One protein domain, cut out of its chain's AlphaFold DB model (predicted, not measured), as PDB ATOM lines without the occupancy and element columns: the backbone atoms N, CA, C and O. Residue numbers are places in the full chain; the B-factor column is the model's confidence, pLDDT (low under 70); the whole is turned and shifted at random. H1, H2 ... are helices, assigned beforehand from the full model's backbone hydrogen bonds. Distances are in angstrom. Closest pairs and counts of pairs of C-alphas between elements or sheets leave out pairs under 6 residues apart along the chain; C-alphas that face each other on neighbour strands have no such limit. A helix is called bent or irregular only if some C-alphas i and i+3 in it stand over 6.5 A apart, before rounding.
ATOM      1  N   GLU A   8     -63.129  44.095  10.203       84.19
ATOM      2  CA  GLU A   8     -62.545  44.896   9.131       84.19
ATOM      3  C   GLU A   8     -61.051  44.631   8.940       84.19
ATOM      4  O   GLU A   8     -60.577  44.625   7.802       84.19
ATOM      5  N   LEU A   9     -60.312  44.329  10.016       84.94
ATOM      6  CA  LEU A   9     -58.891  43.970   9.932       84.94
ATOM      7  C   LEU A   9     -58.681  42.690   9.112       84.94
ATOM      8  O   LEU A   9     -57.678  42.558   8.410       84.94
ATOM      9  N   TRP A  10     -59.645  41.768   9.147       82.62
ATOM     10  CA  TRP A  10     -59.612  40.551   8.336       82.62
ATOM     11  C   TRP A  10     -59.767  40.840   6.836       82.62
ATOM     12  O   TRP A  10     -59.182  40.158   5.998       82.62
ATOM     13  N   SER A  11     -60.506  41.894   6.481       84.19
ATOM     14  CA  SER A  11     -60.782  42.255   5.084       84.19
ATOM     15  C   SER A  11     -59.576  42.839   4.329       84.19
ATOM     16  O   SER A  11     -59.621  43.012   3.106       84.19
ATOM     17  N   VAL A  12     -58.488  43.160   5.034       88.94
ATOM     18  CA  VAL A  12     -57.327  43.842   4.453       88.94
ATOM     19  C   VAL A  12     -56.537  42.923   3.526       88.94
ATOM     20  O   VAL A  12     -56.276  43.289   2.381       88.94
ATOM     21  N   PHE A  13     -56.205  41.716   3.977       85.69
ATOM     22  CA  PHE A  13     -55.455  40.725   3.199       85.69
ATOM     23  C   PHE A  13     -56.359  39.566   2.781       85.69
ATOM     24  O   PHE A  13     -56.144  38.413   3.147       85.69
ATOM     25  N   LEU A  14     -57.390  39.880   1.996       82.88
ATOM     26  CA  LEU A  14     -58.223  38.861   1.366       82.88
ATOM     27  C   LEU A  14     -57.403  38.077   0.335       82.88
ATOM     28  O   LEU A  14     -56.845  38.655  -0.596       82.88
ATOM     29  N   GLN A  15     -57.368  36.760   0.502       83.88
ATOM     30  CA  GLN A  15     -56.651  35.814  -0.352       83.88
ATOM     31  C   GLN A  15     -57.617  35.092  -1.308       83.88
ATOM     32  O   GLN A  15     -57.660  33.865  -1.367       83.88
ATOM     33  N   LEU A  16     -58.460  35.859  -2.005       86.19
ATOM     34  CA  LEU A  16     -59.527  35.317  -2.860       86.19
ATOM     35  C   LEU A  16     -59.002  34.842  -4.218       86.19
ATOM     36  O   LEU A  16     -59.576  33.942  -4.820       86.19
ATOM     37  N   THR A  17     -57.918  35.452  -4.687       90.75
ATOM     38  CA  THR A  17     -57.251  35.124  -5.954       90.75
ATOM     39  C   THR A  17     -55.885  34.495  -5.694       90.75
ATOM     40  O   THR A  17     -55.269  34.734  -4.649       90.75
ATOM     41  N   GLU A  18     -55.390  33.706  -6.646       90.25
ATOM     42  CA  GLU A  18     -54.053  33.105  -6.557       90.25
ATOM     43  C   GLU A  18     -52.958  34.179  -6.532       90.25
ATOM     44  O   GLU A  18     -51.961  34.053  -5.820       90.25
ATOM     45  N   GLU A  19     -53.176  35.301  -7.216       87.00
ATOM     46  CA  GLU A  19     -52.288  36.457  -7.185       87.00
ATOM     47  C   GLU A  19     -52.210  37.069  -5.783       87.00
ATOM     48  O   GLU A  19     -51.118  37.399  -5.315       87.00
ATOM     49  N   GLN A  20     -53.344  37.197  -5.087       88.56
ATOM     50  CA  GLN A  20     -53.383  37.710  -3.715       88.56
ATOM     51  C   GLN A  20     -52.685  36.769  -2.731       88.56
ATOM     52  O   GLN A  20     -51.924  37.246  -1.888       88.56
ATOM     53  N   LYS A  21     -52.893  35.453  -2.861       91.06
ATOM     54  CA  LYS A  21     -52.176  34.441  -2.064       91.06
ATOM     55  C   LYS A  21     -50.671  34.565  -2.262       91.06
ATOM     56  O   LYS A  21     -49.933  34.741  -1.297       91.06
ATOM     57  N   LYS A  22     -50.225  34.605  -3.519       92.12
ATOM     58  CA  LYS A  22     -48.809  34.747  -3.866       92.12
ATOM     59  C   LYS A  22     -48.204  36.053  -3.350       92.12
ATOM     60  O   LYS A  22     -47.071  36.054  -2.880       92.12
ATOM     61  N   CYS A  23     -48.938  37.166  -3.416       92.56
ATOM     62  CA  CYS A  23     -48.485  38.428  -2.827       92.56
ATOM     63  C   CYS A  23     -48.314  38.301  -1.309       92.56
ATOM     64  O   CYS A  23     -47.302  38.747  -0.772       92.56
ATOM     65  N   PHE A  24     -49.266  37.671  -0.619       91.69
ATOM     66  CA  PHE A  24     -49.190  37.476   0.827       91.69
ATOM     67  C   PHE A  24     -48.014  36.575   1.237       91.69
ATOM     68  O   PHE A  24     -47.266  36.930   2.141       91.69
ATOM     69  N   GLU A  25     -47.778  35.474   0.521       93.50
ATOM     70  CA  GLU A  25     -46.605  34.615   0.740       93.50
ATOM     71  C   GLU A  25     -45.284  35.369   0.524       93.50
ATOM     72  O   GLU A  25     -44.328  35.202   1.284       93.50
ATOM     73  N   LEU A  26     -45.218  36.219  -0.509       95.00
ATOM     74  CA  LEU A  26     -44.051  37.068  -0.753       95.00
ATOM     75  C   LEU A  26     -43.820  38.052   0.391       95.00
ATOM     76  O   LEU A  26     -42.662  38.280   0.744       95.00
ATOM     77  N   LEU A  27     -44.887  38.618   0.962       94.31
ATOM     78  CA  LEU A  27     -44.817  39.512   2.116       94.31
ATOM     79  C   LEU A  27     -44.309  38.781   3.367       94.31
ATOM     80  O   LEU A  27     -43.440  39.305   4.058       94.31
ATOM     81  N   GLU A  28     -44.817  37.578   3.641       94.00
ATOM     82  CA  GLU A  28     -44.402  36.757   4.785       94.00
ATOM     83  C   GLU A  28     -42.909  36.409   4.714       94.00
ATOM     84  O   GLU A  28     -42.165  36.592   5.681       94.00
ATOM     85  N   LYS A  29     -42.443  35.993   3.532       95.25
ATOM     86  CA  LYS A  29     -41.038  35.648   3.278       95.25
ATOM     87  C   LYS A  29     -40.109  36.860   3.241       95.25
ATOM     88  O   LYS A  29     -38.933  36.740   3.586       95.25
ATOM     89  N   ALA A  30     -40.622  38.037   2.865       95.44
ATOM     90  CA  ALA A  30     -39.823  39.245   2.644       95.44
ATOM     91  C   ALA A  30     -38.933  39.615   3.838       95.44
ATOM     92  O   ALA A  30     -37.841  40.143   3.644       95.44
ATOM     93  N   TYR A  31     -39.369  39.339   5.072       94.06
ATOM     94  CA  TYR A  31     -38.603  39.714   6.262       94.06
ATOM     95  C   TYR A  31     -37.211  39.066   6.306       94.06
ATOM     96  O   TYR A  31     -36.245  39.699   6.745       94.06
ATOM     97  N   VAL A  32     -37.081  37.819   5.853       95.50
ATOM     98  CA  VAL A  32     -35.812  37.077   5.856       95.50
ATOM     99  C   VAL A  32     -35.244  37.008   4.444       95.50
ATOM    100  O   VAL A  32     -34.117  37.448   4.209       95.50
ATOM    101  N   ASP A  33     -36.042  36.533   3.495       97.06
ATOM    102  CA  ASP A  33     -35.567  36.137   2.173       97.06
ATOM    103  C   ASP A  33     -35.134  37.347   1.343       97.06
ATOM    104  O   ASP A  33     -34.107  37.289   0.677       97.06
ATOM    105  N   ALA A  34     -35.810  38.496   1.467       94.38
ATOM    106  CA  ALA A  34     -35.417  39.698   0.726       94.38
ATOM    107  C   ALA A  34     -34.027  40.235   1.122       94.38
ATOM    108  O   ALA A  34     -33.433  41.007   0.371       94.38
ATOM    109  N   ARG A  35     -33.504  39.852   2.298       96.06
ATOM    110  CA  ARG A  35     -32.164  40.245   2.764       96.06
ATOM    111  C   ARG A  35     -31.085  39.228   2.410       96.06
ATOM    112  O   ARG A  35     -29.943  39.627   2.190       96.06
ATOM    113  N   TYR A  36     -31.420  37.940   2.401       97.06
ATOM    114  CA  TYR A  36     -30.418  36.870   2.387       97.06
ATOM    115  C   TYR A  36     -30.544  35.901   1.208       97.06
ATOM    116  O   TYR A  36     -29.544  35.289   0.832       97.06
ATOM    117  N   ASP A  37     -31.720  35.777   0.592       96.19
ATOM    118  CA  ASP A  37     -31.926  34.915  -0.568       96.19
ATOM    119  C   ASP A  37     -31.801  35.711  -1.872       96.19
ATOM    120  O   ASP A  37     -32.633  36.547  -2.222       96.19
ATOM    121  N   LYS A  38     -30.763  35.396  -2.652       94.50
ATOM    122  CA  LYS A  38     -30.533  35.988  -3.980       94.50
ATOM    123  C   LYS A  38     -31.629  35.633  -4.991       94.50
ATOM    124  O   LYS A  38     -31.722  36.277  -6.035       94.50
ATOM    125  N   ASN A  39     -32.425  34.602  -4.712       96.06
ATOM    126  CA  ASN A  39     -33.532  34.170  -5.558       96.06
ATOM    127  C   ASN A  39     -34.860  34.828  -5.185       96.06
ATOM    128  O   ASN A  39     -35.832  34.661  -5.927       96.06
ATOM    129  N   TYR A  40     -34.916  35.596  -4.093       96.38
ATOM    130  CA  TYR A  40     -36.110  36.352  -3.749       96.38
ATOM    131  C   TYR A  40     -36.391  37.395  -4.835       96.38
ATOM    132  O   TYR A  40     -35.587  38.291  -5.104       96.38
ATOM    133  N   LYS A  41     -37.549  37.266  -5.485       95.69
ATOM    134  CA  LYS A  41     -37.995  38.166  -6.549       95.69
ATOM    135  C   LYS A  41     -39.436  38.569  -6.311       95.69
ATOM    136  O   LYS A  41     -40.303  37.723  -6.107       95.69
ATOM    137  N   ILE A  42     -39.678  39.866  -6.420       95.81
ATOM    138  CA  ILE A  42     -41.001  40.474  -6.365       95.81
ATOM    139  C   ILE A  42     -41.146  41.413  -7.562       95.81
ATOM    140  O   ILE A  42     -40.219  42.160  -7.881       95.81
ATOM    141  N   THR A  43     -42.279  41.350  -8.263       96.75
ATOM    142  CA  THR A  43     -42.550  42.276  -9.371       96.75
ATOM    143  C   THR A  43     -43.070  43.613  -8.851       96.75
ATOM    144  O   THR A  43     -43.512  43.734  -7.706       96.75
ATOM    145  N   LYS A  44     -43.053  44.636  -9.709       95.88
ATOM    146  CA  LYS A  44     -43.585  45.958  -9.365       95.88
ATOM    147  C   LYS A  44     -45.072  45.887  -9.018       95.88
ATOM    148  O   LYS A  44     -45.505  46.520  -8.064       95.88
ATOM    149  N   GLU A  45     -45.840  45.106  -9.764       93.50
ATOM    150  CA  GLU A  45     -47.285  44.942  -9.591       93.50
ATOM    151  C   GLU A  45     -47.595  44.282  -8.245       93.50
ATOM    152  O   GLU A  45     -48.459  44.749  -7.504       93.50
ATOM    153  N   GLN A  46     -46.835  43.242  -7.889       93.88
ATOM    154  CA  GLN A  46     -46.947  42.574  -6.593       93.88
ATOM    155  C   GLN A  46     -46.590  43.523  -5.445       93.88
ATOM    156  O   GLN A  46     -47.310  43.591  -4.452       93.88
ATOM    157  N   LEU A  47     -45.515  44.303  -5.594       94.62
ATOM    158  CA  LEU A  47     -45.112  45.287  -4.593       94.62
ATOM    159  C   LEU A  47     -46.166  46.388  -4.408       94.62
ATOM    160  O   LEU A  47     -46.494  46.733  -3.275       94.62
ATOM    161  N   LEU A  48     -46.727  46.918  -5.499       93.94
ATOM    162  CA  LEU A  48     -47.785  47.931  -5.445       93.94
ATOM    163  C   LEU A  48     -49.048  47.398  -4.760       93.94
ATOM    164  O   LEU A  48     -49.608  48.091  -3.914       93.94
ATOM    165  N   CYS A  49     -49.441  46.153  -5.052       91.06
ATOM    166  CA  CYS A  49     -50.546  45.481  -4.365       91.06
ATOM    167  C   CYS A  49     -50.307  45.421  -2.846       91.06
ATOM    168  O   CYS A  49     -51.185  45.769  -2.055       91.06
ATOM    169  N   LEU A  50     -49.099  45.043  -2.416       93.44
ATOM    170  CA  LEU A  50     -48.752  44.983  -0.994       93.44
ATOM    171  C   LEU A  50     -48.758  46.359  -0.319       93.44
ATOM    172  O   LEU A  50     -49.220  46.474   0.817       93.44
ATOM    173  N   ILE A  51     -48.284  47.399  -1.011       93.75
ATOM    174  CA  ILE A  51     -48.323  48.779  -0.511       93.75
ATOM    175  C   ILE A  51     -49.773  49.234  -0.316       93.75
ATOM    176  O   ILE A  51     -50.104  49.739   0.753       93.75
ATOM    177  N   GLU A  52     -50.652  48.996  -1.289       92.69
ATOM    178  CA  GLU A  52     -52.075  49.340  -1.183       92.69
ATOM    179  C   GLU A  52     -52.730  48.665   0.034       92.69
ATOM    180  O   GLU A  52     -53.416  49.313   0.830       92.69
ATOM    181  N   ARG A  53     -52.469  47.365   0.241       92.75
ATOM    182  CA  ARG A  53     -53.003  46.640   1.406       92.75
ATOM    183  C   ARG A  53     -52.433  47.146   2.726       92.75
ATOM    184  O   ARG A  53     -53.174  47.234   3.704       92.75
ATOM    185  N   ARG A  54     -51.151  47.516   2.765       94.31
ATOM    186  CA  ARG A  54     -50.524  48.126   3.946       94.31
ATOM    187  C   ARG A  54     -51.194  49.451   4.314       94.31
ATOM    188  O   ARG A  54     -51.477  49.659   5.491       94.31
ATOM    189  N   GLU A  55     -51.443  50.332   3.348       95.56
ATOM    190  CA  GLU A  55     -52.097  51.618   3.627       95.56
ATOM    191  C   GLU A  55     -53.506  51.407   4.190       95.56
ATOM    192  O   GLU A  55     -53.844  51.973   5.228       95.56
ATOM    193  N   LYS A  56     -54.278  50.484   3.604       93.38
ATOM    194  CA  LYS A  56     -55.600  50.117   4.129       93.38
ATOM    195  C   LYS A  56     -55.536  49.543   5.550       93.38
ATOM    196  O   LYS A  56     -56.385  49.862   6.380       93.38
ATOM    197  N   LEU A  57     -54.524  48.720   5.858       94.06
ATOM    198  CA  LEU A  57     -54.311  48.216   7.220       94.06
ATOM    199  C   LEU A  57     -54.097  49.361   8.208       94.06
ATOM    200  O   LEU A  57     -54.666  49.349   9.300       94.06
ATOM    201  N   LYS A  58     -53.248  50.321   7.829       95.25
ATOM    202  CA  LYS A  58     -52.888  51.463   8.662       95.25
ATOM    203  C   LYS A  58     -54.117  52.320   8.960       95.25
ATOM    204  O   LYS A  58     -54.363  52.601  10.125       95.25
ATOM    205  N   GLU A  59     -54.903  52.651   7.939       95.31
ATOM    206  CA  GLU A  59     -56.133  53.440   8.069       95.31
ATOM    207  C   GLU A  59     -57.142  52.785   9.025       95.31
ATOM    208  O   GLU A  59     -57.610  53.413   9.976       95.31
ATOM    209  N   ILE A  60     -57.440  51.497   8.818       93.38
ATOM    210  CA  ILE A  60     -58.386  50.757   9.664       93.38
ATOM    211  C   ILE A  60     -57.872  50.687  11.105       93.38
ATOM    212  O   ILE A  60     -58.628  50.924  12.047       93.38
ATOM    213  N   THR A  61     -56.580  50.407  11.282       93.38
ATOM    214  CA  THR A  61     -55.952  50.337  12.608       93.38
ATOM    215  C   THR A  61     -56.040  51.676  13.334       93.38
ATOM    216  O   THR A  61     -56.469  51.720  14.484       93.38
ATOM    217  N   GLU A  62     -55.686  52.773  12.663       95.25
ATOM    218  CA  GLU A  62     -55.739  54.126  13.223       95.25
ATOM    219  C   GLU A  62     -57.161  54.493  13.652       95.25
ATOM    220  O   GLU A  62     -57.368  54.967  14.775       95.25
ATOM    221  N   ARG A  63     -58.155  54.184  12.811       94.38
ATOM    222  CA  ARG A  63     -59.570  54.407  13.115       94.38
ATOM    223  C   ARG A  63     -60.034  53.614  14.338       94.38
ATOM    224  O   ARG A  63     -60.616  54.203  15.247       94.38
ATOM    225  N   ILE A  64     -59.760  52.305  14.390       92.19
ATOM    226  CA  ILE A  64     -60.158  51.433  15.513       92.19
ATOM    227  C   ILE A  64     -59.492  51.889  16.814       92.19
ATOM    228  O   ILE A  64     -60.155  51.995  17.847       92.19
ATOM    229  N   CYS A  65     -58.188  52.168  16.784       93.19
ATOM    230  CA  CYS A  65     -57.449  52.606  17.965       93.19
ATOM    231  C   CYS A  65     -57.964  53.953  18.484       93.19
ATOM    232  O   CYS A  65     -58.237  54.075  19.675       93.19
ATOM    233  N   THR A  66     -58.160  54.934  17.601       95.50
ATOM    234  CA  THR A  66     -58.677  56.259  17.977       95.50
ATOM    235  C   THR A  66     -60.080  56.166  18.573       95.50
ATOM    236  O   THR A  66     -60.356  56.791  19.594       95.50
ATOM    237  N   ALA A  67     -60.958  55.346  17.986       92.88
ATOM    238  CA  ALA A  67     -62.305  55.127  18.507       92.88
ATOM    239  C   ALA A  67     -62.298  54.518  19.918       92.88
ATOM    240  O   ALA A  67     -63.083  54.940  20.758       92.88
ATOM    241  N   ARG A  68     -61.393  53.569  20.198       91.44
ATOM    242  CA  ARG A  68     -61.268  52.944  21.528       91.44
ATOM    243  C   ARG A  68     -60.656  53.858  22.585       91.44
ATOM    244  O   ARG A  68     -61.001  53.727  23.747       91.44
ATOM    245  N   ILE A  69     -59.722  54.730  22.207       95.19
ATOM    246  CA  ILE A  69     -59.088  55.674  23.143       95.19
ATOM    247  C   ILE A  69     -60.068  56.779  23.554       95.19
ATOM    248  O   ILE A  69     -60.013  57.250  24.683       95.19
ATOM    249  N   ASN A  70     -60.947  57.192  22.637       93.31
ATOM    250  CA  ASN A  70     -61.935  58.247  22.869       93.31
ATOM    251  C   ASN A  70     -63.277  57.728  23.430       93.31
ATOM    252  O   ASN A  70     -64.233  58.504  23.498       93.31
ATOM    253  N   GLN A  71     -63.366  56.438  23.773       73.81
ATOM    254  CA  GLN A  71     -64.470  55.856  24.551       73.81
ATOM    255  C   GLN A  71     -64.243  56.071  26.045       73.81
ATOM    256  O   GLN A  71     -65.249  56.349  26.733       73.81
TER     257      GLN A  71
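Overview. This is residues 8 to 71 of the 71 residues of the protein "Nucleotidyltransferase" of Rickettsia rhipicephali (UniProt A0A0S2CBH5). A long straight helix, H2, starts beside the middle of a kinked helix, H1, and runs away from it, like the stem of a lopsided T. The stretch before H1 is an unnamed lead, of which residues 8 to 12 lie beside H2, and the last residues, 65 to 71, stick out free. The printed part has 64 residues with two named helices, H1 then H2, and no named strand; its class is all helix. The whole is loose and elongated, with a radius of gyration of the C-alphas of 14.4 A and spans of 48 by 26 by 16 A.

Arrangement. H1, residues 18 to 36, has a kink of 68 degrees near residue 30. It is only just irregular, with C-alphas 28 and 31 6.7 A apart, and its line is a rough one. A short link of seven residues joins it to H2, residues 44 to 69. H1 and H2 touch, with 6 pairs of C-alphas within 8 A, the closest being those of Cys 23 and Gln 46, 5.8 A apart. H1 touches H2 with residues 23 to 27 alone, and H2 touches H1 with residues 46 to 50 alone. The lines of the two helices are about perpendicular, at 89 degrees. Every O i to N i+4 pair is within hydrogen-bond range in H2, and 12 of 15 are in H1.

Along the chain. H1 begins at C-alpha 18, (-54.053, 33.105, -6.557), and measures 25.5 A from first to last C-alpha. H2 runs 37.3 A, from C-alpha 44 at (-43.585, 45.958, -9.365) to C-alpha 69 at (-59.088, 55.674, 23.143).

Size, cuts and confidence. The C-alphas farthest apart, those of Lys 38 and Gln 71, are 48.6 A apart. Residues 65 to 71, of which 65 to 69 belong to H2, stand free. The printed part has no cut and ends at residue 71, the chain's last. The mean pLDDT of the printed part is 92.3, and no printed residue is under 70.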